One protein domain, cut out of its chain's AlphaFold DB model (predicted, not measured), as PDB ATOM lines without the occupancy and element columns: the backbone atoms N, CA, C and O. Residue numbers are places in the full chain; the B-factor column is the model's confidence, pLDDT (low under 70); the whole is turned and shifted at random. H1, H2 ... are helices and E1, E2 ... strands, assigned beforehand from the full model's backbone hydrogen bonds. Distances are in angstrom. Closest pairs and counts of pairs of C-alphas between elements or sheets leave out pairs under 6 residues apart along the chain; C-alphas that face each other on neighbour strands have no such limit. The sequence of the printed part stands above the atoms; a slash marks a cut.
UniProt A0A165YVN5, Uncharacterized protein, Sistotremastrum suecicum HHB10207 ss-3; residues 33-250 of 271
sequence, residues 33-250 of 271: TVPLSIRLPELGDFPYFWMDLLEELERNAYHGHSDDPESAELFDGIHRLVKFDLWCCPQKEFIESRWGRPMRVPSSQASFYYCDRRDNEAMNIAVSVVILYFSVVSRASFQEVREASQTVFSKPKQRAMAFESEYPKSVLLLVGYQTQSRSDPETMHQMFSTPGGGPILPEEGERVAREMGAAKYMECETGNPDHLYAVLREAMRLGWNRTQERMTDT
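AT A GLANCE: This is residues 33 to 250 of the 271 residues of an uncharacterized protein of Sistotremastrum suecicum HHB10207 ss-3 (UniProt A0A165YVN5). A strongly twisted sheet of seven strands curls round the long helix H6. H2 and H5 cover one face, H1 is on the opposite face, and H3 and H4 make a corner away from the sheet at one end of the longest axis. The printed part has 218 residues, with six named helices and seven named strands in the order E1 H1 E2 E3 E4 E5 H2 E6 H3 H4 H5 E7 H6 along the chain; 122 residues are in named elements, 74 in helices and 48 in strands, and the class is mixed, helices and strands. The sheet is branched, with parallel and antiparallel pairs. The whole is compact, radius of gyration of the C-alphas 17.9 A, spans 56 by 41 by 40 A.

IN THESE COORDINATES: E1, residues 34 to 41, begins at C-alpha 34 (-15.187, -18.638, 3.360) and is 22.3 A long. H1 is residues 49 to 60, E2 73 to 75. E3, 79 to 90, 31.8 A, bends by 61 degrees at residue 87. E4 is 112 to 116; E5, 127 to 135, is 26.5 A long. H2 is 139 to 153, 21.0 A; E6 171 to 177; H3 179 to 183; H4 185 to 192; H5 202 to 211; E7 216 to 219. H6, 225 to 248, 34.5 A, ends at C-alpha 248 (-20.065, -27.399, 12.824).

HOW THE PARTS SIT: E1 has antiparallel E3 on one side, N 36 to O 86 2.9 A, and parallel E5 on the other, N 39 to O 129 2.8 A. E2, E3 and E4 form a meander, each strand the antiparallel neighbour of the one before, in two hairpins: N 75 to O 79 is 2.7 A, N 89 to O 113 2.8 A. E5, H2, E6 is a strand-helix-strand unit, parallel neighbours joined through a helix, with a right-handed crossover; N 132 to O 173 is 2.9 A. E6, H3 H4 H5, E7 is another; N 176 to O 218 is 2.9 A. H6 is on the sheet; its closest C-alphas with E5 are Gly 239 and Val 127, 5.9 A. H2 is over E5, height 8.0 A; H5 is over E6 and E7, height 8.8 A. H1, height 7.7 A, is over none. H3 and H4 only just touch, only at the corner, with 3 pairs of C-alphas within 8 A; the closest are Ser 181 and Thr 187, 6.4 A. Every O i to N i+4 pair is within hydrogen-bond range in H1, H2, H4, H5 and H6; H3 has 0 of 1, but 2 of 2 O i to N i+3 pairs.

THE WHOLE: The C-alphas farthest apart, Trp 99 and Ser 193, are 58.6 A apart. The printed part has no cut. The links H1 to E2, E3 to E4 and H2 to E6 are long. Mean pLDDT of the printed part is 76.1; 73 residues are under 70, among them 56 to 80 and 150 to 169.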
ATOM      1  N   THR A  33     -12.170 -16.699   6.543       74.12
ATOM      2  CA  THR A  33     -12.747 -16.369   5.237       74.12
ATOM      3  C   THR A  33     -13.334 -17.635   4.617       74.12
ATOM      4  O   THR A  33     -12.782 -18.731   4.749       74.12
ATOM      5  N   VAL A  34     -14.488 -17.503   3.966       77.88
ATOM      6  CA  VAL A  34     -15.187 -18.638   3.360       77.88
ATOM      7  C   VAL A  34     -15.075 -18.560   1.840       77.88
ATOM      8  O   VAL A  34     -15.494 -17.545   1.274       77.88
ATOM      9  N   PRO A  35     -14.573 -19.622   1.180       81.75
ATOM     10  CA  PRO A  35     -14.629 -19.744  -0.269       81.75
ATOM     11  C   PRO A  35     -16.055 -20.103  -0.707       81.75
ATOM     12  O   PRO A  35     -16.600 -21.133  -0.286       81.75
ATOM     13  N   LEU A  36     -16.662 -19.277  -1.560       83.31
ATOM     14  CA  LEU A  36     -17.998 -19.507  -2.111       83.31
ATOM     15  C   LEU A  36     -18.058 -19.237  -3.611       83.31
ATOM     16  O   LEU A  36     -17.271 -18.466  -4.145       83.31
ATOM     17  N   SER A  37     -19.032 -19.866  -4.262       84.50
ATOM     18  CA  SER A  37     -19.306 -19.694  -5.689       84.50
ATOM     19  C   SER A  37     -20.719 -19.157  -5.881       84.50
ATOM     20  O   SER A  37     -21.671 -19.834  -5.492       84.50
ATOM     21  N   ILE A  38     -20.895 -17.964  -6.444       86.31
ATOM     22  CA  ILE A  38     -22.211 -17.454  -6.853       86.31
ATOM     23  C   ILE A  38     -22.431 -17.838  -8.314       86.31
ATOM     24  O   ILE A  38     -21.577 -17.597  -9.158       86.31
ATOM     25  N   ARG A  39     -23.569 -18.464  -8.610       84.69
ATOM     26  CA  ARG A  39     -23.896 -19.014  -9.927       84.69
ATOM     27  C   ARG A  39     -25.207 -18.425 -10.427       84.69
ATOM     28  O   ARG A  39     -26.210 -18.479  -9.716       84.69
ATOM     29  N   LEU A  40     -25.191 -17.888 -11.641       83.75
ATOM     30  CA  LEU A  40     -26.335 -17.276 -12.309       83.75
ATOM     31  C   LEU A  40     -26.584 -18.009 -13.630       83.75
ATOM     32  O   LEU A  40     -25.851 -17.799 -14.598       83.75
ATOM     33  N   PRO A  41     -27.573 -18.909 -13.675       81.31
ATOM     34  CA  PRO A  41     -27.983 -19.538 -14.918       81.31
ATOM     35  C   PRO A  41     -28.596 -18.515 -15.875       81.31
ATOM     36  O   PRO A  41     -29.473 -17.756 -15.471       81.31
ATOM     37  N   GLU A  42     -28.181 -18.533 -17.139       78.56
ATOM     38  CA  GLU A  42     -28.816 -17.769 -18.213       78.56
ATOM     39  C   GLU A  42     -30.175 -18.403 -18.559       78.56
ATOM     40  O   GLU A  42     -30.281 -19.292 -19.411       78.56
ATOM     41  N   LEU A  43     -31.213 -17.974 -17.839       75.50
ATOM     42  CA  LEU A  43     -32.611 -18.333 -18.080       75.50
ATOM     43  C   LEU A  43     -33.318 -17.146 -18.739       75.50
ATOM     44  O   LEU A  43     -33.234 -16.023 -18.234       75.50
ATOM     45  N   GLY A  44     -34.007 -17.403 -19.849       66.56
ATOM     46  CA  GLY A  44     -34.741 -16.395 -20.609       66.56
ATOM     47  C   GLY A  44     -33.880 -15.237 -21.124       66.56
ATOM     48  O   GLY A  44     -32.730 -15.415 -21.529       66.56
ATOM     49  N   ASP A  45     -34.458 -14.033 -21.117       67.06
ATOM     50  CA  ASP A  45     -33.747 -12.802 -21.461       67.06
ATOM     51  C   ASP A  45     -32.700 -12.519 -20.383       67.06
ATOM     52  O   ASP A  45     -33.064 -12.127 -19.278       67.06
ATOM     53  N   PHE A  46     -31.412 -12.717 -20.678       67.38
ATOM     54  CA  PHE A  46     -30.321 -12.350 -19.773       67.38
ATOM     55  C   PHE A  46     -30.272 -10.820 -19.646       67.38
ATOM     56  O   PHE A  46     -29.872 -10.140 -20.596       67.38
ATOM     57  N   PRO A  47     -30.721 -10.231 -18.525       64.50
ATOM     58  CA  PRO A  47     -30.825  -8.789 -18.448       64.50
ATOM     59  C   PRO A  47     -29.431  -8.164 -18.326       64.50
ATOM     60  O   PRO A  47     -28.594  -8.630 -17.554       64.50
ATOM     61  N   TYR A  48     -29.229  -7.024 -18.998       67.38
ATOM     62  CA  TYR A  48     -28.067  -6.141 -18.793       67.38
ATOM     63  C   TYR A  48     -27.830  -5.797 -17.309       67.38
ATOM     64  O   TYR A  48     -26.704  -5.552 -16.906       67.38
ATOM     65  N   PHE A  49     -28.874  -5.896 -16.483       67.50
ATOM     66  CA  PHE A  49     -28.826  -5.847 -15.020       67.50
ATOM     67  C   PHE A  49     -27.729  -6.717 -14.380       67.50
ATOM     68  O   PHE A  49     -27.163  -6.336 -13.359       67.50
ATOM     69  N   TRP A  50     -27.412  -7.888 -14.944       71.56
ATOM     70  CA  TRP A  50     -26.341  -8.736 -14.405       71.56
ATOM     71  C   TRP A  50     -24.947  -8.301 -14.853       71.56
ATOM     72  O   TRP A  50     -23.978  -8.619 -14.168       71.56
ATOM     73  N   MET A  51     -24.842  -7.533 -15.939       71.88
ATOM     74  CA  MET A  51     -23.598  -6.844 -16.292       71.88
ATOM     75  C   MET A  51     -23.317  -5.716 -15.296       71.88
ATOM     76  O   MET A  51     -22.181  -5.565 -14.864       71.88
ATOM     77  N   ASP A  52     -24.350  -5.018 -14.815       70.38
ATOM     78  CA  ASP A  52     -24.182  -4.056 -13.718       70.38
ATOM     79  C   ASP A  52     -23.704  -4.761 -12.434       70.38
ATOM     80  O   ASP A  52     -22.886  -4.220 -11.694       70.38
ATOM     81  N   LEU A  53     -24.160  -5.998 -12.169       68.12
ATOM     82  CA  LEU A  53     -23.680  -6.791 -11.023       68.12
ATOM     83  C   LEU A  53     -22.208  -7.150 -11.166       68.12
ATOM     84  O   LEU A  53     -21.472  -7.082 -10.185       68.12
ATOM     85  N   LEU A  54     -21.818  -7.570 -12.369       68.06
ATOM     86  CA  LEU A  54     -20.440  -7.870 -12.739       68.06
ATOM     87  C   LEU A  54     -19.548  -6.661 -12.472       68.06
ATOM     88  O   LEU A  54     -18.613  -6.755 -11.680       68.06
ATOM     89  N   GLU A  55     -19.900  -5.514 -13.047       71.50
ATOM     90  CA  GLU A  55     -19.155  -4.272 -12.857       71.50
ATOM     91  C   GLU A  55     -19.085  -3.865 -11.382       71.50
ATOM     92  O   GLU A  55     -18.054  -3.390 -10.911       71.50
ATOM     93  N   GLU A  56     -20.163  -4.057 -10.622       69.19
ATOM     94  CA  GLU A  56     -20.198  -3.697  -9.208       69.19
ATOM     95  C   GLU A  56     -19.365  -4.643  -8.331       69.19
ATOM     96  O   GLU A  56     -18.694  -4.206  -7.388       69.19
ATOM     97  N   LEU A  57     -19.375  -5.941  -8.645       68.94
ATOM     98  CA  LEU A  57     -18.506  -6.930  -8.019       68.94
ATOM     99  C   LEU A  57     -17.040  -6.572  -8.243       68.94
ATOM    100  O   LEU A  57     -16.277  -6.550  -7.278       68.94
ATOM    101  N   GLU A  58     -16.680  -6.232  -9.479       66.81
ATOM    102  CA  GLU A  58     -15.330  -5.820  -9.857       66.81
ATOM    103  C   GLU A  58     -14.914  -4.505  -9.194       66.81
ATOM    104  O   GLU A  58     -13.800  -4.395  -8.682       66.81
ATOM    105  N   ARG A  59     -15.813  -3.513  -9.146       69.12
ATOM    106  CA  ARG A  59     -15.524  -2.184  -8.590       69.12
ATOM    107  C   ARG A  59     -15.212  -2.221  -7.095       69.12
ATOM    108  O   ARG A  59     -14.371  -1.448  -6.639       69.12
ATOM    109  N   ASN A  60     -15.889  -3.087  -6.337       66.12
ATOM    110  CA  ASN A  60     -15.771  -3.135  -4.873       66.12
ATOM    111  C   ASN A  60     -14.976  -4.334  -4.345       66.12
ATOM    112  O   ASN A  60     -14.782  -4.441  -3.131       66.12
ATOM    113  N   ALA A  61     -14.506  -5.230  -5.217       62.22
ATOM    114  CA  ALA A  61     -13.549  -6.251  -4.818       62.22
ATOM    115  C   ALA A  61     -12.250  -5.589  -4.325       62.22
ATOM    116  O   ALA A  61     -11.729  -4.651  -4.936       62.22
ATOM    117  N   TYR A  62     -11.701  -6.094  -3.215       54.47
ATOM    118  CA  TYR A  62     -10.364  -5.694  -2.766       54.47
ATOM    119  C   TYR A  62      -9.349  -5.997  -3.886       54.47
ATOM    120  O   TYR A  62      -9.267  -7.135  -4.344       54.47
ATOM    121  N   HIS A  63      -8.636  -4.962  -4.342       41.06
ATOM    122  CA  HIS A  63      -7.949  -4.911  -5.638       41.06
ATOM    123  C   HIS A  63      -7.072  -6.125  -5.992       41.06
ATOM    124  O   HIS A  63      -6.108  -6.441  -5.295       41.06
ATOM    125  N   GLY A  64      -7.339  -6.676  -7.178       38.81
ATOM    126  CA  GLY A  64      -6.433  -7.440  -8.033       38.81
ATOM    127  C   GLY A  64      -6.824  -7.158  -9.489       38.81
ATOM    128  O   GLY A  64      -8.006  -6.990  -9.777       38.81
ATOM    129  N   HIS A  65      -5.848  -6.993 -10.385       36.91
ATOM    130  CA  HIS A  65      -6.085  -6.646 -11.794       36.91
ATOM    131  C   HIS A  65      -6.960  -7.705 -12.501       36.91
ATOM    132  O   HIS A  65      -6.766  -8.899 -12.301       36.91
ATOM    133  N   SER A  66      -7.912  -7.228 -13.310       37.75
ATOM    134  CA  SER A  66      -8.960  -7.983 -14.015       37.75
ATOM    135  C   SER A  66      -8.536  -8.346 -15.449       37.75
ATOM    136  O   SER A  66      -8.166  -7.438 -16.192       37.75
ATOM    137  N   ASP A  67      -8.631  -9.630 -15.825       40.97
ATOM    138  CA  ASP A  67      -8.723 -10.131 -17.214       40.97
ATOM    139  C   ASP A  67     -10.127 -10.730 -17.436       40.97
ATOM    140  O   ASP A  67     -10.650 -11.384 -16.532       40.97
ATOM    141  N   ASP A  68     -10.726 -10.497 -18.611       43.94
ATOM    142  CA  ASP A  68     -12.120 -10.815 -18.998       43.94
ATOM    143  C   ASP A  68     -12.700 -12.139 -18.432       43.94
ATOM    144  O   ASP A  68     -11.989 -13.144 -18.333       43.94
ATOM    145  N   PRO A  69     -14.013 -12.197 -18.115       46.50
ATOM    146  CA  PRO A  69     -14.654 -13.394 -17.569       46.50
ATOM    147  C   PRO A  69     -14.645 -14.558 -18.577       46.50
ATOM    148  O   PRO A  69     -15.485 -14.643 -19.475       46.50
ATOM    149  N   GLU A  70     -13.705 -15.492 -18.415       42.19
ATOM    150  CA  GLU A  70     -13.682 -16.756 -19.153       42.19
ATOM    151  C   GLU A  70     -14.512 -17.851 -18.459       42.19
ATOM    152  O   GLU A  70     -14.489 -18.015 -17.240       42.19
ATOM    153  N   SER A  71     -15.157 -18.671 -19.299       42.78
ATOM    154  CA  SER A  71     -15.895 -19.924 -19.040       42.78
ATOM    155  C   SER A  71     -17.396 -19.823 -18.709       42.78
ATOM    156  O   SER A  71     -17.843 -19.863 -17.568       42.78
ATOM    157  N   ALA A  72     -18.213 -19.824 -19.771       45.38
ATOM    158  CA  ALA A  72     -19.614 -20.226 -19.688       45.38
ATOM    159  C   ALA A  72     -19.694 -21.752 -19.492       45.38
ATOM    160  O   ALA A  72     -19.548 -22.523 -20.445       45.38
ATOM    161  N   GLU A  73     -19.908 -22.200 -18.258       53.38
ATOM    162  CA  GLU A  73     -20.301 -23.585 -17.974       53.38
ATOM    163  C   GLU A  73     -21.762 -23.815 -18.426       53.38
ATOM    164  O   GLU A  73     -22.550 -22.873 -18.516       53.38
ATOM    165  N   LEU A  74     -22.155 -25.060 -18.721       48.75
ATOM    166  CA  LEU A  74     -23.552 -25.384 -19.041       48.75
ATOM    167  C   LEU A  74     -24.346 -25.757 -17.775       48.75
ATOM    168  O   LEU A  74     -24.087 -26.781 -17.144       48.75
ATOM    169  N   PHE A  75     -25.370 -24.971 -17.446       50.66
ATOM    170  CA  PHE A  75     -26.417 -25.266 -16.469       50.66
ATOM    171  C   PHE A  75     -27.495 -26.190 -17.073       50.66
ATOM    172  O   PHE A  75     -28.034 -25.935 -18.150       50.66
ATOM    173  N   ASP A  76     -27.776 -27.313 -16.399       54.41
ATOM    174  CA  ASP A  76     -28.661 -28.410 -16.861       54.41
ATOM    175  C   ASP A  76     -28.296 -29.006 -18.248       54.41
ATOM    176  O   ASP A  76     -29.057 -29.766 -18.848       54.41
ATOM    177  N   GLY A  77     -27.102 -28.692 -18.767       56.62
ATOM    178  CA  GLY A  77     -26.654 -29.104 -20.101       56.62
ATOM    179  C   GLY A  77     -27.279 -28.323 -21.264       56.62
ATOM    180  O   GLY A  77     -27.073 -28.719 -22.409       56.62
ATOM    181  N   ILE A  78     -28.033 -27.251 -20.991       56.94
ATOM    182  CA  ILE A  78     -28.756 -26.467 -22.012       56.94
ATOM    183  C   ILE A  78     -28.500 -24.966 -21.854       56.94
ATOM    184  O   ILE A  78     -28.254 -24.279 -22.843       56.94
ATOM    185  N   HIS A  79     -28.523 -24.460 -20.625       59.28
ATOM    186  CA  HIS A  79     -28.371 -23.037 -20.336       59.28
ATOM    187  C   HIS A  79     -26.909 -22.695 -20.074       59.28
ATOM    188  O   HIS A  79     -26.165 -23.527 -19.565       59.28
ATOM    189  N   ARG A  80     -26.472 -21.480 -20.402       69.25
ATOM    190  CA  ARG A  80     -25.159 -20.982 -19.966       69.25
ATOM    191  C   ARG A  80     -25.200 -20.624 -18.482       69.25
ATOM    192  O   ARG A  80     -26.268 -20.408 -17.915       69.25
ATOM    193  N   LEU A  81     -24.042 -20.593 -17.843       72.56
ATOM    194  CA  LEU A  81     -23.879 -20.284 -16.431       72.56
ATOM    195  C   LEU A  81     -22.796 -19.226 -16.279       72.56
ATOM    196  O   LEU A  81     -21.652 -19.457 -16.666       72.56
ATOM    197  N   VAL A  82     -23.152 -18.109 -15.653       76.31
ATOM    198  CA  VAL A  82     -22.176 -17.142 -15.154       76.31
ATOM    199  C   VAL A  82     -21.802 -17.538 -13.730       76.31
ATOM    200  O   VAL A  82     -22.674 -17.831 -12.906       76.31
ATOM    201  N   LYS A  83     -20.503 -17.588 -13.439       78.06
ATOM    202  CA  LYS A  83     -19.961 -18.078 -12.171       78.06
ATOM    203  C   LYS A  83     -18.982 -17.067 -11.578       78.06
ATOM    204  O   LYS A  83     -18.124 -16.551 -12.281       78.06
ATOM    205  N   PHE A  84     -19.103 -16.848 -10.272       78.75
ATOM    206  CA  PHE A  84     -18.253 -15.967  -9.476       78.75
ATOM    207  C   PHE A  84     -17.682 -16.723  -8.292       78.75
ATOM    208  O   PHE A  84     -18.420 -17.050  -7.360       78.75
ATOM    209  N   ASP A  85     -16.380 -16.968  -8.302       80.56
ATOM    210  CA  ASP A  85     -15.695 -17.597  -7.182       80.56
ATOM    211  C   ASP A  85     -15.034 -16.517  -6.326       80.56
ATOM    212  O   ASP A  85     -14.154 -15.781  -6.764       80.56
ATOM    213  N   LEU A  86     -15.495 -16.400  -5.083       82.06
ATOM    214  CA  LEU A  86     -15.072 -15.334  -4.189       82.06
ATOM    215  C   LEU A  86     -14.787 -15.849  -2.785       82.06
ATOM    216  O   LEU A  86     -15.395 -16.802  -2.288       82.06
ATOM    217  N   TRP A  87     -13.869 -15.165  -2.117       81.69
ATOM    218  CA  TRP A  87     -13.688 -15.273  -0.677       81.69
ATOM    219  C   TRP A  87     -14.514 -14.187  -0.022       81.69
ATOM    220  O   TRP A  87     -14.357 -13.026  -0.382       81.69
ATOM    221  N   CYS A  88     -15.359 -14.533   0.949       84.94
ATOM    222  CA  CYS A  88     -16.056 -13.526   1.749       84.94
ATOM    223  C   CYS A  88     -15.835 -13.714   3.248       84.94
ATOM    224  O   CYS A  88     -15.579 -14.820   3.738       84.94
ATOM    225  N   CYS A  89     -15.966 -12.615   3.982       85.38
ATOM    226  CA  CYS A  89     -15.976 -12.583   5.433       85.38
ATOM    227  C   CYS A  89     -16.924 -11.472   5.910       85.38
ATOM    228  O   CYS A  89     -16.772 -10.324   5.485       85.38
ATOM    229  N   PRO A  90     -17.915 -11.770   6.765       86.56
ATOM    230  CA  PRO A  90     -18.772 -10.748   7.344       86.56
ATOM    231  C   PRO A  90     -17.980  -9.840   8.285       86.56
ATOM    232  O   PRO A  90     -17.090 -10.285   9.011       86.56
ATOM    233  N   GLN A  91     -18.362  -8.567   8.330       83.75
ATOM    234  CA  GLN A  91     -17.900  -7.654   9.370       83.75
ATOM    235  C   GLN A  91     -18.308  -8.172  10.757       83.75
ATOM    236  O   GLN A  91     -19.404  -8.712  10.942       83.75
ATOM    237  N   LYS A  92     -17.404  -8.029  11.734       82.50
ATOM    238  CA  LYS A  92     -17.481  -8.688  13.048       82.50
ATOM    239  C   LYS A  92     -18.779  -8.374  13.794       82.50
ATOM    240  O   LYS A  92     -19.324  -9.253  14.455       82.50
ATOM    241  N   GLU A  93     -19.282  -7.152  13.677       82.12
ATOM    242  CA  GLU A  93     -20.526  -6.682  14.293       82.12
ATOM    243  C   GLU A  93     -21.781  -7.417  13.805       82.12
ATOM    244  O   GLU A  93     -22.772  -7.476  14.532       82.12
ATOM    245  N   PHE A  94     -21.747  -8.016  12.611       80.31
ATOM    246  CA  PHE A  94     -22.868  -8.781  12.063       80.31
ATOM    247  C   PHE A  94     -22.793 -10.272  12.383       80.31
ATOM    248  O   PHE A  94     -23.674 -11.038  11.982       80.31
ATOM    249  N   ILE A  95     -21.745 -10.698  13.088       82.06
ATOM    250  CA  ILE A  95     -21.540 -12.091  13.445       82.06
ATOM    251  C   ILE A  95     -22.140 -12.357  14.816       82.06
ATOM    252  O   ILE A  95     -21.624 -11.934  15.852       82.06
ATOM    253  N   GLU A  96     -23.175 -13.184  14.840       76.62
ATOM    254  CA  GLU A  96     -23.617 -13.807  16.073       76.62
ATOM    255  C   GLU A  96     -22.717 -15.001  16.380       76.62
ATOM    256  O   GLU A  96     -22.779 -16.052  15.732       76.62
ATOM    257  N   SER A  97     -21.883 -14.847  17.407       68.56
ATOM    258  CA  SER A  97     -21.158 -15.960  18.008       68.56
ATOM    259  C   SER A  97     -21.700 -16.250  19.409       68.56
ATOM    260  O   SER A  97     -21.887 -15.371  20.249       68.56
ATOM    261  N   ARG A  98     -21.979 -17.527  19.668       58.72
ATOM    262  CA  ARG A  98     -22.129 -18.074  21.021       58.72
ATOM    263  C   ARG A  98     -21.156 -19.224  21.148       58.72
ATOM    264  O   ARG A  98     -21.037 -20.015  20.215       58.72
ATOM    265  N   TRP A  99     -20.538 -19.357  22.318       56.50
ATOM    266  CA  TRP A  99     -19.691 -20.497  22.660       56.50
ATOM    267  C   TRP A  99     -20.329 -21.820  22.197       56.50
ATOM    268  O   TRP A  99     -21.436 -22.175  22.613       56.50
ATOM    269  N   GLY A 100     -19.654 -22.518  21.279       51.88
ATOM    270  CA  GLY A 100     -20.096 -23.806  20.740       51.88
ATOM    271  C   GLY A 100     -21.260 -23.771  19.732       51.88
ATOM    272  O   GLY A 100     -21.925 -24.807  19.561       51.88
ATOM    273  N   ARG A 101     -21.538 -22.627  19.084       59.59
ATOM    274  CA  ARG A 101     -22.468 -22.494  17.942       59.59
ATOM    275  C   ARG A 101     -21.756 -21.967  16.683       59.59
ATOM    276  O   ARG A 101     -20.828 -21.178  16.828       59.59
ATOM    277  N   PRO A 102     -22.203 -22.367  15.473       62.25
ATOM    278  CA  PRO A 102     -21.708 -21.790  14.224       62.25
ATOM    279  C   PRO A 102     -21.905 -20.277  14.200       62.25
ATOM    280  O   PRO A 102     -22.956 -19.786  14.619       62.25
ATOM    281  N   MET A 103     -20.895 -19.567  13.696       78.75
ATOM    282  CA  MET A 103     -20.911 -18.117  13.518       78.75
ATOM    283  C   MET A 103     -21.927 -17.770  12.433       78.75
ATOM    284  O   MET A 103     -21.686 -18.017  11.253       78.75
ATOM    285  N   ARG A 104     -23.087 -17.245  12.824       83.94
ATOM    286  CA  ARG A 104     -24.169 -16.933  11.885       83.94
ATOM    287  C   ARG A 104     -24.274 -15.441  11.650       83.94
ATOM    288  O   ARG A 104     -24.034 -14.642  12.547       83.94
ATOM    289  N   VAL A 105     -24.708 -15.100  10.447       87.44
ATOM    290  CA  VAL A 105     -25.062 -13.742  10.052       87.44
ATOM    291  C   VAL A 105     -26.584 -13.692   9.856       87.44
ATOM    292  O   VAL A 105     -27.094 -14.219   8.854       87.44
ATOM    293  N   PRO A 106     -27.342 -13.147  10.827       84.75
ATOM    294  CA  PRO A 106     -28.804 -13.193  10.816       84.75
ATOM    295  C   PRO A 106     -29.422 -12.135   9.896       84.75
ATOM    296  O   PRO A 106     -30.479 -12.370   9.318       84.75
ATOM    297  N   SER A 107     -28.763 -10.984   9.746       82.81
ATOM    298  CA  SER A 107     -29.300  -9.832   9.024       82.81
ATOM    299  C   SER A 107     -28.897  -9.853   7.556       82.81
ATOM    300  O   SER A 107     -27.720  -9.991   7.237       82.81
ATOM    301  N   SER A 108     -29.862  -9.633   6.663       77.75
ATOM    302  CA  SER A 108     -29.605  -9.397   5.236       77.75
ATOM    303  C   SER A 108     -28.957  -8.041   4.946       77.75
ATOM    304  O   SER A 108     -28.530  -7.790   3.827       77.75
ATOM    305  N   GLN A 109     -28.880  -7.155   5.942       82.94
ATOM    306  CA  GLN A 109     -28.163  -5.880   5.846       82.94
ATOM    307  C   GLN A 109     -26.680  -6.007   6.223       82.94
ATOM    308  O   GLN A 109     -25.969  -5.005   6.226       82.94
ATOM    309  N   ALA A 110     -26.216  -7.213   6.563       83.31
ATOM    310  CA  ALA A 110     -24.843  -7.437   6.979       83.31
ATOM    311  C   ALA A 110     -23.838  -7.072   5.888       83.31
ATOM    312  O   ALA A 110     -24.000  -7.446   4.727       83.31
ATOM    313  N   SER A 111     -22.786  -6.368   6.284       85.31
ATOM    314  CA  SER A 111     -21.679  -6.015   5.401       85.31
ATOM    315  C   SER A 111     -20.651  -7.140   5.348       85.31
ATOM    316  O   SER A 111     -20.330  -7.756   6.368       85.31
ATOM    317  N   PHE A 112     -20.113  -7.379   4.155       86.44
ATOM    318  CA  PHE A 112     -19.092  -8.388   3.895       86.44
ATOM    319  C   PHE A 112     -17.874  -7.730   3.259       86.44
ATOM    320  O   PHE A 112     -18.009  -6.890   2.374       86.44
ATOM    321  N   TYR A 113     -16.692  -8.152   3.690       84.94
ATOM    322  CA  TYR A 113     -15.485  -8.031   2.887       84.94
ATOM    323  C   TYR A 113     -15.447  -9.199   1.910       84.94
ATOM    324  O   TYR A 113     -15.751 -10.330   2.304       84.94
ATOM    325  N   TYR A 114     -15.061  -8.947   0.663       84.19
ATOM    326  CA  TYR A 114     -14.853 -10.010  -0.306       84.19
ATOM    327  C   TYR A 114     -13.730  -9.700  -1.296       84.19
ATOM    328  O   TYR A 114     -13.351  -8.546  -1.502       84.19
ATOM    329  N   CYS A 115     -13.185 -10.759  -1.884       77.69
ATOM    330  CA  CYS A 115     -12.174 -10.701  -2.929       77.69
ATOM    331  C   CYS A 115     -12.533 -11.729  -4.004       77.69
ATOM    332  O   CYS A 115     -12.827 -12.886  -3.680       77.69
ATOM    333  N   ASP A 116     -12.556 -11.272  -5.254       72.19
ATOM    334  CA  ASP A 116     -12.697 -12.111  -6.443       72.19
ATOM    335  C   ASP A 116     -11.384 -12.869  -6.678       72.19
ATOM    336  O   ASP A 116     -10.304 -12.280  -6.589       72.19
ATOM    337  N   ARG A 117     -11.457 -14.176  -6.944       66.25
ATOM    338  CA  ARG A 117     -10.277 -14.984  -7.261       66.25
ATOM    339  C   ARG A 117     -10.486 -15.679  -8.601       66.25
ATOM    340  O   ARG A 117     -11.104 -16.736  -8.662       66.25
ATOM    341  N   ARG A 118      -9.886 -15.109  -9.647       58.38
ATOM    342  CA  ARG A 118      -9.861 -15.667 -11.011       58.38
ATOM    343  C   ARG A 118      -8.723 -16.660 -11.279       58.38
ATOM    344  O   ARG A 118      -8.694 -17.279 -12.337       58.38
ATOM    345  N   ASP A 119      -7.803 -16.855 -10.333       49.06
ATOM    346  CA  ASP A 119      -6.674 -17.772 -10.525       49.06
ATOM    347  C   ASP A 119      -7.105 -19.247 -10.499       49.06
ATOM    348  O   ASP A 119      -7.694 -19.722  -9.528       49.06
ATOM    349  N   ASN A 120      -6.704 -19.980 -11.544       46.22
ATOM    350  CA  ASN A 120      -6.959 -21.399 -11.851       46.22
ATOM    351  C   ASN A 120      -6.477 -22.438 -10.803       46.22
ATOM    352  O   ASN A 120      -6.412 -23.637 -11.090       46.22
ATOM    353  N   GLU A 121      -6.121 -22.032  -9.584       50.53
ATOM    354  CA  GLU A 121      -5.882 -22.984  -8.502       50.53
ATOM    355  C   GLU A 121      -7.221 -23.477  -7.969       50.53
ATOM    356  O   GLU A 121      -7.997 -22.704  -7.412       50.53
ATOM    357  N   ALA A 122      -7.477 -24.778  -8.125       52.44
ATOM    358  CA  ALA A 122      -8.702 -25.431  -7.684       52.44
ATOM    359  C   ALA A 122      -9.051 -25.050  -6.234       52.44
ATOM    360  O   ALA A 122      -8.517 -25.602  -5.267       52.44
ATOM    361  N   MET A 123      -9.972 -24.098  -6.080       55.88
ATOM    362  CA  MET A 123     -10.530 -23.750  -4.788       55.88
ATOM    363  C   MET A 123     -11.320 -24.963  -4.303       55.88
ATOM    364  O   MET A 123     -12.136 -25.525  -5.034       55.88
ATOM    365  N   ASN A 124     -11.113 -25.379  -3.054       62.06
ATOM    366  CA  ASN A 124     -12.034 -26.318  -2.419       62.06
ATOM    367  C   ASN A 124     -13.310 -25.538  -2.068       62.06
ATOM    368  O   ASN A 124     -13.499 -25.118  -0.926       62.06
ATOM    369  N   ILE A 125     -14.119 -25.243  -3.093       62.31
ATOM    370  CA  ILE A 125     -15.351 -24.465  -2.977       62.31
ATOM    371  C   ILE A 125     -16.244 -25.178  -1.970       62.31
ATOM    372  O   ILE A 125     -16.705 -26.304  -2.184       62.31
ATOM    373  N   ALA A 126     -16.481 -24.518  -0.837       64.31
ATOM    374  CA  ALA A 126     -17.251 -25.118   0.234       64.31
ATOM    375  C   ALA A 126     -18.745 -25.102  -0.105       64.31
ATOM    376  O   ALA A 126     -19.451 -26.070   0.182       64.31
ATOM    377  N   VAL A 127     -19.247 -24.023  -0.702       79.06
ATOM    378  CA  VAL A 127     -20.676 -23.833  -0.975       79.06
ATOM    379  C   VAL A 127     -20.869 -23.051  -2.267       79.06
ATOM    380  O   VAL A 127     -20.138 -22.102  -2.541       79.06
ATOM    381  N   SER A 128     -21.906 -23.416  -3.020       84.31
ATOM    382  CA  SER A 128     -22.408 -22.614  -4.133       84.31
ATOM    383  C   SER A 128     -23.741 -21.957  -3.775       84.31
ATOM    384  O   SER A 128     -24.567 -22.540  -3.073       84.31
ATOM    385  N   VAL A 129     -23.965 -20.744  -4.257       88.25
ATOM    386  CA  VAL A 129     -25.230 -20.021  -4.140       88.25
ATOM    387  C   VAL A 129     -25.752 -19.810  -5.548       88.25
ATOM    388  O   VAL A 129     -25.096 -19.168  -6.359       88.25
ATOM    389  N   VAL A 130     -26.905 -20.393  -5.855       87.81
ATOM    390  CA  VAL A 130     -27.549 -20.256  -7.162       87.81
ATOM    391  C   VAL A 130     -28.569 -19.135  -7.064       87.81
ATOM    392  O   VAL A 130     -29.451 -19.184  -6.206       87.81
ATOM    393  N   ILE A 131     -28.452 -18.139  -7.935       90.06
ATOM    394  CA  ILE A 131     -29.423 -17.056  -8.061       90.06
ATOM    395  C   ILE A 131     -30.277 -17.353  -9.289       90.06
ATOM    396  O   ILE A 131     -29.802 -17.263 -10.418       90.06
ATOM    397  N   LEU A 132     -31.533 -17.730  -9.061       89.88
ATOM    398  CA  LEU A 132     -32.537 -17.804 -10.118       89.88
ATOM    399  C   LEU A 132     -33.279 -16.479 -10.186       89.88
ATOM    400  O   LEU A 132     -33.577 -15.883  -9.149       89.88
ATOM    401  N   TYR A 133     -33.608 -16.036 -11.393       91.38
ATOM    402  CA  TYR A 133     -34.197 -14.722 -11.584       91.38
ATOM    403  C   TYR A 133     -35.222 -14.679 -12.708       91.38
ATOM    404  O   TYR A 133     -35.109 -15.402 -13.690       91.38
ATOM    405  N   PHE A 134     -36.216 -13.808 -12.562       92.94
ATOM    406  CA  PHE A 134     -37.263 -13.580 -13.557       92.94
ATOM    407  C   PHE A 134     -37.711 -12.118 -13.533       92.94
ATOM    408  O   PHE A 134     -37.632 -11.459 -12.492       92.94
ATOM    409  N   SER A 135     -38.218 -11.606 -14.657       92.56
ATOM    410  CA  SER A 135     -38.837 -10.276 -14.672       92.56
ATOM    411  C   SER A 135     -40.240 -10.378 -14.092       92.56
ATOM    412  O   SER A 135     -41.046 -11.207 -14.525       92.56
ATOM    413  N   VAL A 136     -40.582  -9.501 -13.146       94.38
ATOM    414  CA  VAL A 136     -41.931  -9.471 -12.560       94.38
ATOM    415  C   VAL A 136     -43.001  -9.049 -13.568       94.38
ATOM    416  O   VAL A 136     -44.191  -9.217 -13.304       94.38
ATOM    417  N   VAL A 137     -42.589  -8.539 -14.730       92.81
ATOM    418  CA  VAL A 137     -43.460  -8.237 -15.865       92.81
ATOM    419  C   VAL A 137     -43.282  -9.227 -17.027       92.81
ATOM    420  O   VAL A 137     -43.729  -8.966 -18.138       92.81
ATOM    421  N   SER A 138     -42.687 -10.403 -16.796       91.38
ATOM    422  CA  SER A 138     -42.606 -11.477 -17.794       91.38
ATOM    423  C   SER A 138     -43.027 -12.822 -17.207       91.38
ATOM    424  O   SER A 138     -42.244 -13.553 -16.596       91.38
ATOM    425  N   ARG A 139     -44.290 -13.187 -17.457       91.38
ATOM    426  CA  ARG A 139     -44.864 -14.490 -17.080       91.38
ATOM    427  C   ARG A 139     -44.118 -15.667 -17.716       91.38
ATOM    428  O   ARG A 139     -44.042 -16.720 -17.092       91.38
ATOM    429  N   ALA A 140     -43.553 -15.484 -18.911       90.19
ATOM    430  CA  ALA A 140     -42.741 -16.496 -19.582       90.19
ATOM    431  C   ALA A 140     -41.454 -16.790 -18.792       90.19
ATOM    432  O   ALA A 140     -41.236 -17.938 -18.415       90.19
ATOM    433  N   SER A 141     -40.686 -15.750 -18.435       90.94
ATOM    434  CA  SER A 141     -39.463 -15.913 -17.627       90.94
ATOM    435  C   SER A 141     -39.744 -16.563 -16.267       90.94
ATOM    436  O   SER A 141     -38.984 -17.401 -15.791       90.94
ATOM    437  N   PHE A 142     -40.891 -16.239 -15.658       91.81
ATOM    438  CA  PHE A 142     -41.311 -16.833 -14.392       91.81
ATOM    439  C   PHE A 142     -41.585 -18.341 -14.502       91.81
ATOM    440  O   PHE A 142     -41.210 -19.099 -13.607       91.81
ATOM    441  N   GLN A 143     -42.217 -18.791 -15.593       89.88
ATOM    442  CA  GLN A 143     -42.445 -20.223 -15.812       89.88
ATOM    443  C   GLN A 143     -41.155 -20.962 -16.155       89.88
ATOM    444  O   GLN A 143     -40.949 -22.052 -15.635       89.88
ATOM    445  N   GLU A 144     -40.259 -20.363 -16.938       87.50
ATOM    446  CA  GLU A 144     -38.963 -20.969 -17.267       87.50
ATOM    447  C   GLU A 144     -38.132 -21.238 -16.007       87.50
ATOM    448  O   GLU A 144     -37.645 -22.349 -15.805       87.50
ATOM    449  N   VAL A 145     -38.056 -20.271 -15.085       88.06
ATOM    450  CA  VAL A 145     -37.411 -20.462 -13.776       88.06
ATOM    451  C   VAL A 145     -38.072 -21.582 -12.977       88.06
ATOM    452  O   VAL A 145     -37.389 -22.403 -12.351       88.06
ATOM    453  N   ARG A 146     -39.406 -21.635 -12.989       86.88
ATOM    454  CA  ARG A 146     -40.161 -22.678 -12.295       86.88
ATOM    455  C   ARG A 146     -39.851 -24.059 -12.873       86.88
ATOM    456  O   ARG A 146     -39.596 -24.983 -12.103       86.88
ATOM    457  N   GLU A 147     -39.818 -24.199 -14.191       83.25
ATOM    458  CA  GLU A 147     -39.491 -25.445 -14.886       83.25
ATOM    459  C   GLU A 147     -38.035 -25.859 -14.651       83.25
ATOM    460  O   GLU A 147     -37.791 -26.981 -14.203       83.25
ATOM    461  N   ALA A 148     -37.082 -24.937 -14.824       76.94
ATOM    462  CA  ALA A 148     -35.660 -25.167 -14.571       76.94
ATOM    463  C   ALA A 148     -35.407 -25.640 -13.131       76.94
ATOM    464  O   ALA A 148     -34.594 -26.525 -12.870       76.94
ATOM    465  N   SER A 149     -36.147 -25.107 -12.157       75.06
ATOM    466  CA  SER A 149     -36.004 -25.573 -10.778       75.06
ATOM    467  C   SER A 149     -36.528 -26.988 -10.544       75.06
ATOM    468  O   SER A 149     -35.956 -27.749  -9.758       75.06
ATOM    469  N   GLN A 150     -37.591 -27.378 -11.252       69.50
ATOM    470  CA  GLN A 150     -38.134 -28.729 -11.182       69.50
ATOM    471  C   GLN A 150     -37.187 -29.733 -11.843       69.50
ATOM    472  O   GLN A 150     -37.023 -30.846 -11.337       69.50
ATOM    473  N   THR A 151     -36.517 -29.361 -12.935       65.56
ATOM    474  CA  THR A 151     -35.550 -30.243 -13.603       65.56
ATOM    475  C   THR A 151     -34.253 -30.383 -12.808       65.56
ATOM    476  O   THR A 151     -33.775 -31.509 -12.641       65.56
ATOM    477  N   VAL A 152     -33.730 -29.280 -12.263       63.03
ATOM    478  CA  VAL A 152     -32.415 -29.233 -11.603       63.03
ATOM    479  C   VAL A 152     -32.463 -29.685 -10.141       63.03
ATOM    480  O   VAL A 152     -31.568 -30.406  -9.703       63.03
ATOM    481  N   PHE A 153     -33.508 -29.331  -9.384       61.34
ATOM    482  CA  PHE A 153     -33.548 -29.572  -7.932       61.34
ATOM    483  C   PHE A 153     -34.521 -30.680  -7.486       61.34
ATOM    484  O   PHE A 153     -34.424 -31.134  -6.347       61.34
ATOM    485  N   SER A 154     -35.426 -31.175  -8.350       52.69
ATOM    486  CA  SER A 154     -36.480 -32.135  -7.936       52.69
ATOM    487  C   SER A 154     -36.247 -33.610  -8.312       52.69
ATOM    488  O   SER A 154     -37.067 -34.455  -7.952       52.69
ATOM    489  N   LYS A 155     -35.145 -33.985  -8.986       45.59
ATOM    490  CA  LYS A 155     -34.854 -35.396  -9.348       45.59
ATOM    491  C   LYS A 155     -33.663 -35.988  -8.573       45.59
ATOM    492  O   LYS A 155     -32.584 -36.134  -9.140       45.59
ATOM    493  N   PRO A 156     -33.852 -36.454  -7.324       44.09
ATOM    494  CA  PRO A 156     -32.766 -36.988  -6.495       44.09
ATOM    495  C   PRO A 156     -32.275 -38.405  -6.865       44.09
ATOM    496  O   PRO A 156     -31.440 -38.941  -6.148       44.09
ATOM    497  N   LYS A 157     -32.809 -39.078  -7.901       38.16
ATOM    498  CA  LYS A 157     -32.549 -40.522  -8.133       38.16
ATOM    499  C   LYS A 157     -32.118 -40.948  -9.543       38.16
ATOM    500  O   LYS A 157     -31.889 -42.136  -9.741       38.16
ATOM    501  N   GLN A 158     -32.016 -40.052 -10.528       41.03
ATOM    502  CA  GLN A 158     -31.723 -40.455 -11.921       41.03
ATOM    503  C   GLN A 158     -30.557 -39.723 -12.598       41.03
ATOM    504  O   GLN A 158     -30.315 -39.948 -13.780       41.03
ATOM    505  N   ARG A 159     -29.782 -38.903 -11.882       41.84
ATOM    506  CA  ARG A 159     -28.603 -38.236 -12.454       41.84
ATOM    507  C   ARG A 159     -27.350 -38.453 -11.608       41.84
ATOM    508  O   ARG A 159     -26.688 -37.515 -11.191       41.84
ATOM    509  N   ALA A 160     -26.978 -39.727 -11.499       38.72
ATOM    510  CA  ALA A 160     -25.653 -40.173 -11.064       38.72
ATOM    511  C   ALA A 160     -24.567 -40.045 -12.154       38.72
ATOM    512  O   ALA A 160     -23.507 -40.656 -12.056       38.72
ATOM    513  N   MET A 161     -24.806 -39.280 -13.224       34.47
ATOM    514  CA  MET A 161     -23.808 -39.049 -14.269       34.47
ATOM    515  C   MET A 161     -23.783 -37.564 -14.651       34.47
ATOM    516  O   MET A 161     -24.795 -37.000 -15.057       34.47
ATOM    517  N   ALA A 162     -22.598 -36.969 -14.487       38.94
ATOM    518  CA  ALA A 162     -22.139 -35.612 -14.814       38.94
ATOM    519  C   ALA A 162     -22.275 -34.482 -13.764       38.94
ATOM    520  O   ALA A 162     -21.319 -33.728 -13.636       38.94
ATOM    521  N   PHE A 163     -23.351 -34.365 -12.968       42.41
ATOM    522  CA  PHE A 163     -23.562 -33.157 -12.123       42.41
ATOM    523  C   PHE A 163     -23.652 -33.388 -10.597       42.41
ATOM    524  O   PHE A 163     -23.709 -32.433  -9.821       42.41
ATOM    525  N   GLU A 164     -23.606 -34.640 -10.132       39.59
ATOM    526  CA  GLU A 164     -23.825 -35.002  -8.717       39.59
ATOM    527  C   GLU A 164     -22.647 -34.669  -7.771       39.59
ATOM    528  O   GLU A 164     -22.789 -34.728  -6.552       39.59
ATOM    529  N   SER A 165     -21.488 -34.272  -8.304       42.88
ATOM    530  CA  SER A 165     -20.304 -33.926  -7.498       42.88
ATOM    531  C   SER A 165     -20.332 -32.481  -6.964       42.88
ATOM    532  O   SER A 165     -19.825 -32.215  -5.871       42.88
ATOM    533  N   GLU A 166     -20.968 -31.548  -7.685       46.81
ATOM    534  CA  GLU A 166     -20.824 -30.104  -7.434       46.81
ATOM    535  C   GLU A 166     -22.071 -29.438  -6.815       46.81
ATOM    536  O   GLU A 166     -21.949 -28.549  -5.977       46.81
ATOM    537  N   TYR A 167     -23.278 -29.924  -7.135       48.97
ATOM    538  CA  TYR A 167     -24.549 -29.289  -6.747       48.97
ATOM    539  C   TYR A 167     -25.304 -29.790  -5.491       48.97
ATOM    540  O   TYR A 167     -26.236 -29.093  -5.080       48.97
ATOM    541  N   PRO A 168     -24.966 -30.894  -4.782       48.53
ATOM    542  CA  PRO A 168     -25.750 -31.328  -3.610       48.53
ATOM    543  C   PRO A 168     -25.600 -30.413  -2.372       48.53
ATOM    544  O   PRO A 168     -26.070 -30.738  -1.281       48.53
ATOM    545  N   LYS A 169     -24.917 -29.269  -2.511       61.72
ATOM    546  CA  LYS A 169     -24.556 -28.335  -1.433       61.72
ATOM    547  C   LYS A 169     -25.021 -26.900  -1.694       61.72
ATOM    548  O   LYS A 169     -24.711 -26.028  -0.880       61.72
ATOM    549  N   SER A 170     -25.741 -26.664  -2.788       76.69
ATOM    550  CA  SER A 170     -26.078 -25.316  -3.230       76.69
ATOM    551  C   SER A 170     -27.243 -24.711  -2.445       76.69
ATOM    552  O   SER A 170     -28.187 -25.412  -2.081       76.69
ATOM    553  N   VAL A 171     -27.180 -23.406  -2.178       87.44
ATOM    554  CA  VAL A 171     -28.288 -22.627  -1.602       87.44
ATOM    555  C   VAL A 171     -28.961 -21.839  -2.718       87.44
ATOM    556  O   VAL A 171     -28.271 -21.204  -3.508       87.44
ATOM    557  N   LEU A 172     -30.290 -21.873  -2.786       89.94
ATOM    558  CA  LEU A 172     -31.054 -21.189  -3.826       89.94
ATOM    559  C   LEU A 172     -31.580 -19.831  -3.329       89.94
ATOM    560  O   LEU A 172     -32.215 -19.763  -2.276       89.94
ATOM    561  N   LEU A 173     -31.349 -18.770  -4.099       92.88
ATOM    562  CA  LEU A 173     -31.933 -17.437  -3.940       92.88
ATOM    563  C   LEU A 173     -32.799 -17.138  -5.172       92.88
ATOM    564  O   LEU A 173     -32.315 -17.253  -6.295       92.88
ATOM    565  N   LEU A 174     -34.069 -16.777  -4.971       94.75
ATOM    566  CA  LEU A 174     -34.966 -16.376  -6.058       94.75
ATOM    567  C   LEU A 174     -35.084 -14.849  -6.105       94.75
ATOM    568  O   LEU A 174     -35.341 -14.227  -5.074       94.75
ATOM    569  N   VAL A 175     -34.946 -14.259  -7.293       94.81
ATOM    570  CA  VAL A 175     -34.989 -12.807  -7.501       94.81
ATOM    571  C   VAL A 175     -36.028 -12.425  -8.557       94.81
ATOM    572  O   VAL A 175     -35.950 -12.854  -9.703       94.81
ATOM    573  N   GLY A 176     -36.998 -11.594  -8.185       95.06
ATOM    574  CA  GLY A 176     -37.878 -10.913  -9.137       95.06
ATOM    575  C   GLY A 176     -37.318  -9.533  -9.470       95.06
ATOM    576  O   GLY A 176     -37.247  -8.690  -8.581       95.06
ATOM    577  N   TYR A 177     -36.931  -9.281 -10.720       93.00
ATOM    578  CA  TYR A 177     -36.416  -7.972 -11.139       93.00
ATOM    579  C   TYR A 177     -37.466  -7.151 -11.892       93.00
ATOM    580  O   TYR A 177     -38.522  -7.664 -12.264       93.00
ATOM    581  N   GLN A 178     -37.162  -5.872 -12.138       92.19
ATOM    582  CA  GLN A 178     -38.023  -4.936 -12.872       92.19
ATOM    583  C   GLN A 178     -39.305  -4.529 -12.120       92.19
ATOM    584  O   GLN A 178     -40.364  -4.299 -12.705       92.19
ATOM    585  N   THR A 179     -39.224  -4.441 -10.794       95.12
ATOM    586  CA  THR A 179     -40.375  -4.156  -9.915       95.12
ATOM    587  C   THR A 179     -41.008  -2.787 -10.136       95.12
ATOM    588  O   THR A 179     -42.232  -2.666 -10.057       95.12
ATOM    589  N   GLN A 180     -40.218  -1.793 -10.539       93.81
ATOM    590  CA  GLN A 180     -40.688  -0.459 -10.902       93.81
ATOM    591  C   GLN A 180     -41.714  -0.476 -12.049       93.81
ATOM    592  O   GLN A 180     -42.612   0.364 -12.087       93.81
ATOM    593  N   SER A 181     -41.651  -1.467 -12.949       93.00
ATOM    594  CA  SER A 181     -42.592  -1.590 -14.070       93.00
ATOM    595  C   SER A 181     -44.007  -1.999 -13.645       93.00
ATOM    596  O   SER A 181     -44.934  -1.839 -14.432       93.00
ATOM    597  N   ARG A 182     -44.222  -2.458 -12.401       94.25
ATOM    598  CA  ARG A 182     -45.583  -2.673 -11.866       94.25
ATOM    599  C   ARG A 182     -46.351  -1.368 -11.638       94.25
ATOM    600  O   ARG A 182     -47.575  -1.387 -11.553       94.25
ATOM    601  N   SER A 183     -45.630  -0.256 -11.526       92.88
ATOM    602  CA  SER A 183     -46.195   1.084 -11.349       92.88
ATOM    603  C   SER A 183     -46.321   1.846 -12.670       92.88
ATOM    604  O   SER A 183     -46.892   2.933 -12.679       92.88
ATOM    605  N   ASP A 184     -45.794   1.299 -13.772       94.75
ATOM    606  CA  ASP A 184     -45.832   1.935 -15.086       94.75
ATOM    607  C   ASP A 184     -47.175   1.662 -15.796       94.75
ATOM    608  O   ASP A 184     -47.471   0.508 -16.125       94.75
ATOM    609  N   PRO A 185     -48.008   2.689 -16.055       93.81
ATOM    610  CA  PRO A 185     -49.339   2.492 -16.626       93.81
ATOM    611  C   PRO A 185     -49.320   1.834 -18.009       93.81
ATOM    612  O   PRO A 185     -50.211   1.040 -18.314       93.81
ATOM    613  N   GLU A 186     -48.320   2.145 -18.837       93.50
ATOM    614  CA  GLU A 186     -48.206   1.592 -20.189       93.50
ATOM    615  C   GLU A 186     -47.877   0.101 -20.148       93.50
ATOM    616  O   GLU A 186     -48.581  -0.706 -20.765       93.50
ATOM    617  N   THR A 187     -46.875  -0.283 -19.354       91.44
ATOM    618  CA  THR A 187     -46.513  -1.686 -19.130       91.44
ATOM    619  C   THR A 187     -47.708  -2.459 -18.584       91.44
ATOM    620  O   THR A 187     -48.073  -3.501 -19.126       91.44
ATOM    621  N   MET A 188     -48.386  -1.933 -17.561       93.50
ATOM    622  CA  MET A 188     -49.539  -2.602 -16.954       93.50
ATOM    623  C   MET A 188     -50.707  -2.754 -17.933       93.50
ATOM    624  O   MET A 188     -51.326  -3.820 -17.981       93.50
ATOM    625  N   HIS A 189     -50.979  -1.743 -18.761       92.75
ATOM    626  CA  HIS A 189     -51.990  -1.839 -19.814       92.75
ATOM    627  C   HIS A 189     -51.655  -2.965 -20.803       92.75
ATOM    628  O   HIS A 189     -52.527  -3.768 -21.142       92.75
ATOM    629  N   GLN A 190     -50.395  -3.073 -21.236       89.81
ATOM    630  CA  GLN A 190     -49.948  -4.159 -22.115       89.81
ATOM    631  C   GLN A 190     -50.085  -5.532 -21.441       89.81
ATOM    632  O   GLN A 190     -50.631  -6.460 -22.042       89.81
ATOM    633  N   MET A 191     -49.671  -5.656 -20.176       89.31
ATOM    634  CA  MET A 191     -49.763  -6.910 -19.426       89.31
ATOM    635  C   MET A 191     -51.207  -7.391 -19.269       89.31
ATOM    636  O   MET A 191     -51.478  -8.574 -19.467       89.31
ATOM    637  N   PHE A 192     -52.135  -6.495 -18.932       91.50
ATOM    638  CA  PHE A 192     -53.547  -6.844 -18.749       91.50
ATOM    639  C   PHE A 192     -54.320  -7.011 -20.059       91.50
ATOM    640  O   PHE A 192     -55.396  -7.606 -20.056       91.50
ATOM    641  N   SER A 193     -53.780  -6.537 -21.186       88.69
ATOM    642  CA  SER A 193     -54.382  -6.755 -22.508       88.69
ATOM    643  C   SER A 193     -54.307  -8.222 -22.956       88.69
ATOM    644  O   SER A 193     -55.037  -8.629 -23.861       88.69
ATOM    645  N   THR A 194     -53.453  -9.034 -22.324       83.06
ATOM    646  CA  THR A 194     -53.342 -10.472 -22.601       83.06
ATOM    647  C   THR A 194     -54.221 -11.278 -21.632       83.06
ATOM    648  O   THR A 194     -54.156 -11.049 -20.423       83.06
ATOM    649  N   PRO A 195     -55.035 -12.246 -22.100       75.69
ATOM    650  CA  PRO A 195     -55.838 -13.101 -21.221       75.69
ATOM    651  C   PRO A 195     -54.968 -13.914 -20.250       75.69
ATOM    652  O   PRO A 195     -54.018 -14.569 -20.668       75.69
ATOM    653  N   GLY A 196     -55.289 -13.875 -18.952       73.56
ATOM    654  CA  GLY A 196     -54.433 -14.458 -17.903       73.56
ATOM    655  C   GLY A 196     -53.145 -13.664 -17.642       73.56
ATOM    656  O   GLY A 196     -52.264 -14.135 -16.926       73.56
ATOM    657  N   GLY A 197     -53.038 -12.479 -18.243       78.38
ATOM    658  CA  GLY A 197     -51.940 -11.546 -18.082       78.38
ATOM    659  C   GLY A 197     -52.029 -10.723 -16.800       78.38
ATOM    660  O   GLY A 197     -52.981 -10.804 -16.022       78.38
ATOM    661  N   GLY A 198     -50.978  -9.943 -16.576       89.00
ATOM    662  CA  GLY A 198     -50.726  -9.208 -15.343       89.00
ATOM    663  C   GLY A 198     -49.343  -9.533 -14.778       89.00
ATOM    664  O   GLY A 198     -48.796 -10.615 -15.050       89.00
ATOM    665  N   PRO A 199     -48.755  -8.616 -13.996       94.62
ATOM    666  CA  PRO A 199     -47.450  -8.840 -13.401       94.62
ATOM    667  C   PRO A 199     -47.508  -9.993 -12.404       94.62
ATOM    668  O   PRO A 199     -48.564 -10.342 -11.868       94.62
ATOM    669  N   ILE A 200     -46.354 -10.589 -12.144       95.31
ATOM    670  CA  ILE A 200     -46.157 -11.480 -11.010       95.31
ATOM    671  C   ILE A 200     -46.219 -10.605  -9.762       95.31
ATOM    672  O   ILE A 200     -45.539  -9.582  -9.716       95.31
ATOM    673  N   LEU A 201     -47.029 -10.977  -8.774       95.50
ATOM    674  CA  LEU A 201     -47.127 -10.258  -7.499       95.50
ATOM    675  C   LEU A 201     -46.105 -10.796  -6.482       95.50
ATOM    676  O   LEU A 201     -45.703 -11.959  -6.606       95.50
ATOM    677  N   PRO A 202     -45.714 -10.007  -5.464       96.94
ATOM    678  CA  PRO A 202     -44.772 -10.460  -4.439       96.94
ATOM    679  C   PRO A 202     -45.190 -11.780  -3.778       96.94
ATOM    680  O   PRO A 202     -44.379 -12.692  -3.633       96.94
ATOM    681  N   GLU A 203     -46.478 -11.940  -3.467       96.81
ATOM    682  CA  GLU A 203     -47.017 -13.141  -2.820       96.81
ATOM    683  C   GLU A 203     -46.885 -14.385  -3.710       96.81
ATOM    684  O   GLU A 203     -46.706 -15.508  -3.230       96.81
ATOM    685  N   GLU A 204     -46.967 -14.195  -5.027       95.50
ATOM    686  CA  GLU A 204     -46.789 -15.264  -6.001       95.50
ATOM    687  C   GLU A 204     -45.320 -15.686  -6.111       95.50
ATOM    688  O   GLU A 204     -45.036 -16.889  -6.123       95.50
ATOM    689  N   GLY A 205     -44.400 -14.718  -6.123       95.81
ATOM    690  CA  GLY A 205     -42.960 -14.969  -6.070       95.81
ATOM    691  C   GLY A 205     -42.546 -15.698  -4.790       95.81
ATOM    692  O   GLY A 205     -41.852 -16.714  -4.857       95.81
ATOM    693  N   GLU A 206     -43.050 -15.268  -3.629       96.62
ATOM    694  CA  GLU A 206     -42.803 -15.937  -2.343       96.62
ATOM    695  C   GLU A 206     -43.328 -17.375  -2.310       96.62
ATOM    696  O   GLU A 206     -42.660 -18.281  -1.797       96.62
ATOM    697  N   ARG A 207     -44.535 -17.607  -2.843       94.94
ATOM    698  CA  ARG A 207     -45.114 -18.952  -2.923       94.94
ATOM    699  C   ARG A 207     -44.215 -19.872  -3.743       94.94
ATOM    700  O   ARG A 207     -43.907 -20.970  -3.283       94.94
ATOM    701  N   VAL A 208     -43.774 -19.418  -4.915       91.56
ATOM    702  CA  VAL A 208     -42.912 -20.209  -5.801       91.56
ATOM    703  C   VAL A 208     -41.530 -20.430  -5.188       91.56
ATOM    704  O   VAL A 208     -41.062 -21.565  -5.175       91.56
ATOM    705  N   ALA A 209     -40.928 -19.423  -4.552       91.81
ATOM    706  CA  ALA A 209     -39.681 -19.596  -3.804       91.81
ATOM    707  C   ALA A 209     -39.779 -20.723  -2.764       91.81
ATOM    708  O   ALA A 209     -38.879 -21.558  -2.658       91.81
ATOM    709  N   ARG A 210     -40.900 -20.794  -2.034       90.56
ATOM    710  CA  ARG A 210     -41.156 -21.865  -1.062       90.56
ATOM    711  C   ARG A 210     -41.326 -23.230  -1.729       90.56
ATOM    712  O   ARG A 210     -40.764 -24.202  -1.233       90.56
ATOM    713  N   GLU A 211     -42.073 -23.308  -2.832       87.75
ATOM    714  CA  GLU A 211     -42.254 -24.545  -3.616       87.75
ATOM    715  C   GLU A 211     -40.917 -25.092  -4.143       87.75
ATOM    716  O   GLU A 211     -40.707 -26.303  -4.144       87.75
ATOM    717  N   MET A 212     -40.000 -24.206  -4.536       85.38
ATOM    718  CA  MET A 212     -38.674 -24.554  -5.067       85.38
ATOM    719  C   MET A 212     -37.645 -24.894  -3.981       85.38
ATOM    720  O   MET A 212     -36.541 -25.334  -4.297       85.38
ATOM    721  N   GLY A 213     -37.957 -24.649  -2.705       85.62
ATOM    722  CA  GLY A 213     -36.984 -24.764  -1.618       85.62
ATOM    723  C   GLY A 213     -35.910 -23.669  -1.638       85.62
ATOM    724  O   GLY A 213     -34.810 -23.880  -1.123       85.62
ATOM    725  N   ALA A 214     -36.207 -22.504  -2.221       90.00
ATOM    726  CA  ALA A 214     -35.333 -21.344  -2.135       90.00
ATOM    727  C   ALA A 214     -35.204 -20.882  -0.677       90.00
ATOM    728  O   ALA A 214     -36.176 -20.852   0.080       90.00
ATOM    729  N   ALA A 215     -33.996 -20.485  -0.285       91.50
ATOM    730  CA  ALA A 215     -33.732 -19.952   1.044       91.50
ATOM    731  C   ALA A 215     -34.399 -18.587   1.257       91.50
ATOM    732  O   ALA A 215     -34.731 -18.241   2.392       91.50
ATOM    733  N   LYS A 216     -34.582 -17.809   0.180       94.56
ATOM    734  CA  LYS A 216     -35.255 -16.510   0.205       94.56
ATOM    735  C   LYS A 216     -35.766 -16.101  -1.179       94.56
ATOM    736  O   LYS A 216     -35.197 -16.503  -2.194       94.56
ATOM    737  N   TYR A 217     -36.808 -15.274  -1.177       96.69
ATOM    738  CA  TYR A 217     -37.248 -14.474  -2.317       96.69
ATOM    739  C   TYR A 217     -36.890 -13.004  -2.088       96.69
ATOM    740  O   TYR A 217     -37.088 -12.487  -0.986       96.69
ATOM    741  N   MET A 218     -36.345 -12.341  -3.105       96.69
ATOM    742  CA  MET A 218     -36.069 -10.908  -3.092       96.69
ATOM    743  C   MET A 218     -36.602 -10.257  -4.361       96.69
ATOM    744  O   MET A 218     -36.632 -10.868  -5.425       96.69
ATOM    745  N   GLU A 219     -36.994  -9.000  -4.240       95.75
ATOM    746  CA  GLU A 219     -37.417  -8.174  -5.359       95.75
ATOM    747  C   GLU A 219     -36.421  -7.034  -5.553       95.75
ATOM    748  O   GLU A 219     -35.932  -6.465  -4.575       95.75
ATOM    749  N   CYS A 220     -36.090  -6.725  -6.804       92.31
ATOM    750  CA  CYS A 220     -35.182  -5.638  -7.145       92.31
ATOM    751  C   CYS A 220     -35.738  -4.753  -8.264       92.31
ATOM    752  O   CYS A 220     -36.591  -5.140  -9.070       92.31
ATOM    753  N   GLU A 221     -35.249  -3.519  -8.289       91.00
ATOM    754  CA  GLU A 221     -35.509  -2.577  -9.371       91.00
ATOM    755  C   GLU A 221     -34.330  -2.648 -10.330       91.00
ATOM    756  O   GLU A 221     -33.174  -2.711  -9.902       91.00
ATOM    757  N   THR A 222     -34.614  -2.650 -11.628       85.94
ATOM    758  CA  THR A 222     -33.553  -2.662 -12.641       85.94
ATOM    759  C   THR A 222     -32.779  -1.347 -12.590       85.94
ATOM    760  O   THR A 222     -33.392  -0.283 -12.571       85.94
ATOM    761  N   GLY A 223     -31.445  -1.414 -12.592       83.06
ATOM    762  CA  GLY A 223     -30.576  -0.233 -12.563       83.06
ATOM    763  C   GLY A 223     -30.473   0.457 -11.197       83.06
ATOM    764  O   GLY A 223     -29.842   1.504 -11.096       83.06
ATOM    765  N   ASN A 224     -31.076  -0.106 -10.144       88.00
ATOM    766  CA  ASN A 224     -30.922   0.387  -8.779       88.00
ATOM    767  C   ASN A 224     -29.749  -0.349  -8.089       88.00
ATOM    768  O   ASN A 224     -29.900  -1.526  -7.736       88.00
ATOM    769  N   PRO A 225     -28.591   0.311  -7.878       84.56
ATOM    770  CA  PRO A 225     -27.406  -0.343  -7.322       84.56
ATOM    771  C   PRO A 225     -27.642  -0.842  -5.892       84.56
ATOM    772  O   PRO A 225     -27.194  -1.931  -5.546       84.56
ATOM    773  N   ASP A 226     -28.417  -0.127  -5.071       87.75
ATOM    774  CA  ASP A 226     -28.696  -0.529  -3.686       87.75
ATOM    775  C   ASP A 226     -29.473  -1.849  -3.615       87.75
ATOM    776  O   ASP A 226     -29.191  -2.711  -2.774       87.75
ATOM    777  N   HIS A 227     -30.435  -2.039  -4.525       90.62
ATOM    778  CA  HIS A 227     -31.181  -3.293  -4.632       90.62
ATOM    779  C   HIS A 227     -30.276  -4.439  -5.090       90.62
ATOM    780  O   HIS A 227     -30.371  -5.554  -4.569       90.62
ATOM    781  N   LEU A 228     -29.356  -4.160  -6.011       86.25
ATOM    782  CA  LEU A 228     -28.390  -5.141  -6.483       86.25
ATOM    783  C   LEU A 228     -27.412  -5.569  -5.379       86.25
ATOM    784  O   LEU A 228     -27.227  -6.765  -5.137       86.25
ATOM    785  N   TYR A 229     -26.877  -4.612  -4.621       86.62
ATOM    786  CA  TYR A 229     -26.054  -4.890  -3.446       86.62
ATOM    787  C   TYR A 229     -26.801  -5.687  -2.380       86.62
ATOM    788  O   TYR A 229     -26.202  -6.505  -1.683       86.62
ATOM    789  N   ALA A 230     -28.102  -5.457  -2.209       91.25
ATOM    790  CA  ALA A 230     -28.904  -6.244  -1.282       91.25
ATOM    791  C   ALA A 230     -28.977  -7.720  -1.713       91.25
ATOM    792  O   ALA A 230     -28.808  -8.600  -0.867       91.25
ATOM    793  N   VAL A 231     -29.167  -7.996  -3.010       91.75
ATOM    794  CA  VAL A 231     -29.142  -9.363  -3.564       91.75
ATOM    795  C   VAL A 231     -27.773 -10.007  -3.349       91.75
ATOM    796  O   VAL A 231     -27.691 -11.134  -2.855       91.75
ATOM    797  N   LEU A 232     -26.694  -9.281  -3.646       89.44
ATOM    798  CA  LEU A 232     -25.336  -9.799  -3.511       89.44
ATOM    799  C   LEU A 232     -24.962 -10.104  -2.051       89.44
ATOM    800  O   LEU A 232     -24.464 -11.192  -1.746       89.44
ATOM    801  N   ARG A 233     -25.236  -9.173  -1.127       90.88
ATOM    802  CA  ARG A 233     -24.998  -9.377   0.312       90.88
ATOM    803  C   ARG A 233     -25.791 -10.558   0.843       90.88
ATOM    804  O   ARG A 233     -25.272 -11.333   1.646       90.88
ATOM    805  N   GLU A 234     -27.025 -10.733   0.378       95.12
ATOM    806  CA  GLU A 234     -27.823 -11.886   0.767       95.12
ATOM    807  C   GLU A 234     -27.227 -13.195   0.246       95.12
ATOM    808  O   GLU A 234     -27.152 -14.166   1.001       95.12
ATOM    809  N   ALA A 235     -26.748 -13.228  -0.999       92.06
ATOM    810  CA  ALA A 235     -26.073 -14.398  -1.546       92.06
ATOM    811  C   ALA A 235     -24.832 -14.773  -0.714       92.06
ATOM    812  O   ALA A 235     -24.709 -15.920  -0.277       92.06
ATOM    813  N   MET A 236     -23.965 -13.806  -0.391       91.12
ATOM    814  CA  MET A 236     -22.807 -14.035   0.487       91.12
ATOM    815  C   MET A 236     -23.228 -14.527   1.875       91.12
ATOM    816  O   MET A 236     -22.666 -15.497   2.387       91.12
ATOM    817  N   ARG A 237     -24.263 -13.923   2.470       93.06
ATOM    818  CA  ARG A 237     -24.804 -14.326   3.775       93.06
ATOM    819  C   ARG A 237     -25.285 -15.772   3.782       93.06
ATOM    820  O   ARG A 237     -25.010 -16.512   4.729       93.06
ATOM    821  N   LEU A 238     -26.003 -16.182   2.737       92.19
ATOM    822  CA  LEU A 238     -26.483 -17.549   2.565       92.19
ATOM    823  C   LEU A 238     -25.315 -18.535   2.415       92.19
ATOM    824  O   LEU A 238     -25.279 -19.546   3.121       92.19
ATOM    825  N   GLY A 239     -24.333 -18.213   1.567       89.44
ATOM    826  CA  GLY A 239     -23.129 -19.025   1.369       89.44
ATOM    827  C   GLY A 239     -22.290 -19.177   2.643       89.44
ATOM    828  O   GLY A 239     -21.900 -20.291   3.014       89.44
ATOM    829  N   TRP A 240     -22.081 -18.074   3.367       88.69
ATOM    830  CA  TRP A 240     -21.390 -18.046   4.656       88.69
ATOM    831  C   TRP A 240     -22.088 -18.943   5.679       88.69
ATOM    832  O   TRP A 240     -21.486 -19.879   6.207       88.69
ATOM    833  N   ASN A 241     -23.379 -18.703   5.926       88.62
ATOM    834  CA  ASN A 241     -24.139 -19.448   6.928       88.62
ATOM    835  C   ASN A 241     -24.154 -20.947   6.623       88.62
ATOM    836  O   ASN A 241     -23.971 -21.761   7.531       88.62
ATOM    837  N   ARG A 242     -24.301 -21.317   5.348       85.62
ATOM    838  CA  ARG A 242     -24.255 -22.714   4.917       85.62
ATOM    839  C   ARG A 242     -22.889 -23.347   5.164       85.62
ATOM    840  O   ARG A 242     -22.815 -24.494   5.599       85.62
ATOM    841  N   THR A 243     -21.809 -22.611   4.929       81.94
ATOM    842  CA  THR A 243     -20.451 -23.099   5.199       81.94
ATOM    843  C   THR A 243     -20.235 -23.342   6.691       81.94
ATOM    844  O   THR A 243     -19.733 -24.396   7.084       81.94
ATOM    845  N   GLN A 244     -20.693 -22.418   7.533       80.75
ATOM    846  CA  GLN A 244     -20.579 -22.520   8.989       80.75
ATOM    847  C   GLN A 244     -21.403 -23.684   9.557       80.75
ATOM    848  O   GLN A 244     -20.934 -24.428  10.425       80.75
ATOM    849  N   GLU A 245     -22.614 -23.906   9.036       78.00
ATOM    850  CA  GLU A 245     -23.406 -25.100   9.351       78.00
ATOM    851  C   GLU A 245     -22.620 -26.378   9.057       78.00
ATOM    852  O   GLU A 245     -22.530 -27.249   9.916       78.00
ATOM    853  N   ARG A 246     -21.974 -26.468   7.891       73.06
ATOM    854  CA  ARG A 246     -21.199 -27.654   7.508       73.06
ATOM    855  C   ARG A 246     -19.967 -27.877   8.378       73.06
ATOM    856  O   ARG A 246     -19.706 -29.015   8.755       73.06
ATOM    857  N   MET A 247     -19.223 -26.822   8.706       69.44
ATOM    858  CA  MET A 247     -18.050 -26.929   9.584       69.44
ATOM    859  C   MET A 247     -18.443 -27.465  10.966       69.44
ATOM    860  O   MET A 247     -17.790 -28.361  11.505       69.44
ATOM    861  N   THR A 248     -19.561 -26.977  11.508       65.44
ATOM    862  CA  THR A 248     -20.065 -27.399  12.824       65.44
ATOM    863  C   THR A 248     -20.802 -28.738  12.824       65.44
ATOM    864  O   THR A 248     -21.002 -29.327  13.888       65.44
ATOM    865  N   ASP A 249     -21.163 -29.264  11.653       62.09
ATOM    866  CA  ASP A 249     -21.774 -30.587  11.517       62.09
ATOM    867  C   ASP A 249     -20.751 -31.739  11.529       62.09
ATOM    868  O   ASP A 249     -21.117 -32.915  11.603       62.09
ATOM    869  N   THR A 250     -19.451 -31.426  11.496       63.28
ATOM    870  CA  THR A 250     -18.386 -32.435  11.470       63.28
ATOM    871  C   THR A 250     -18.288 -33.223  12.780       63.28
ATOM    872  O   THR A 250     -18.465 -32.695  13.881       63.28
TER     873      THR A 250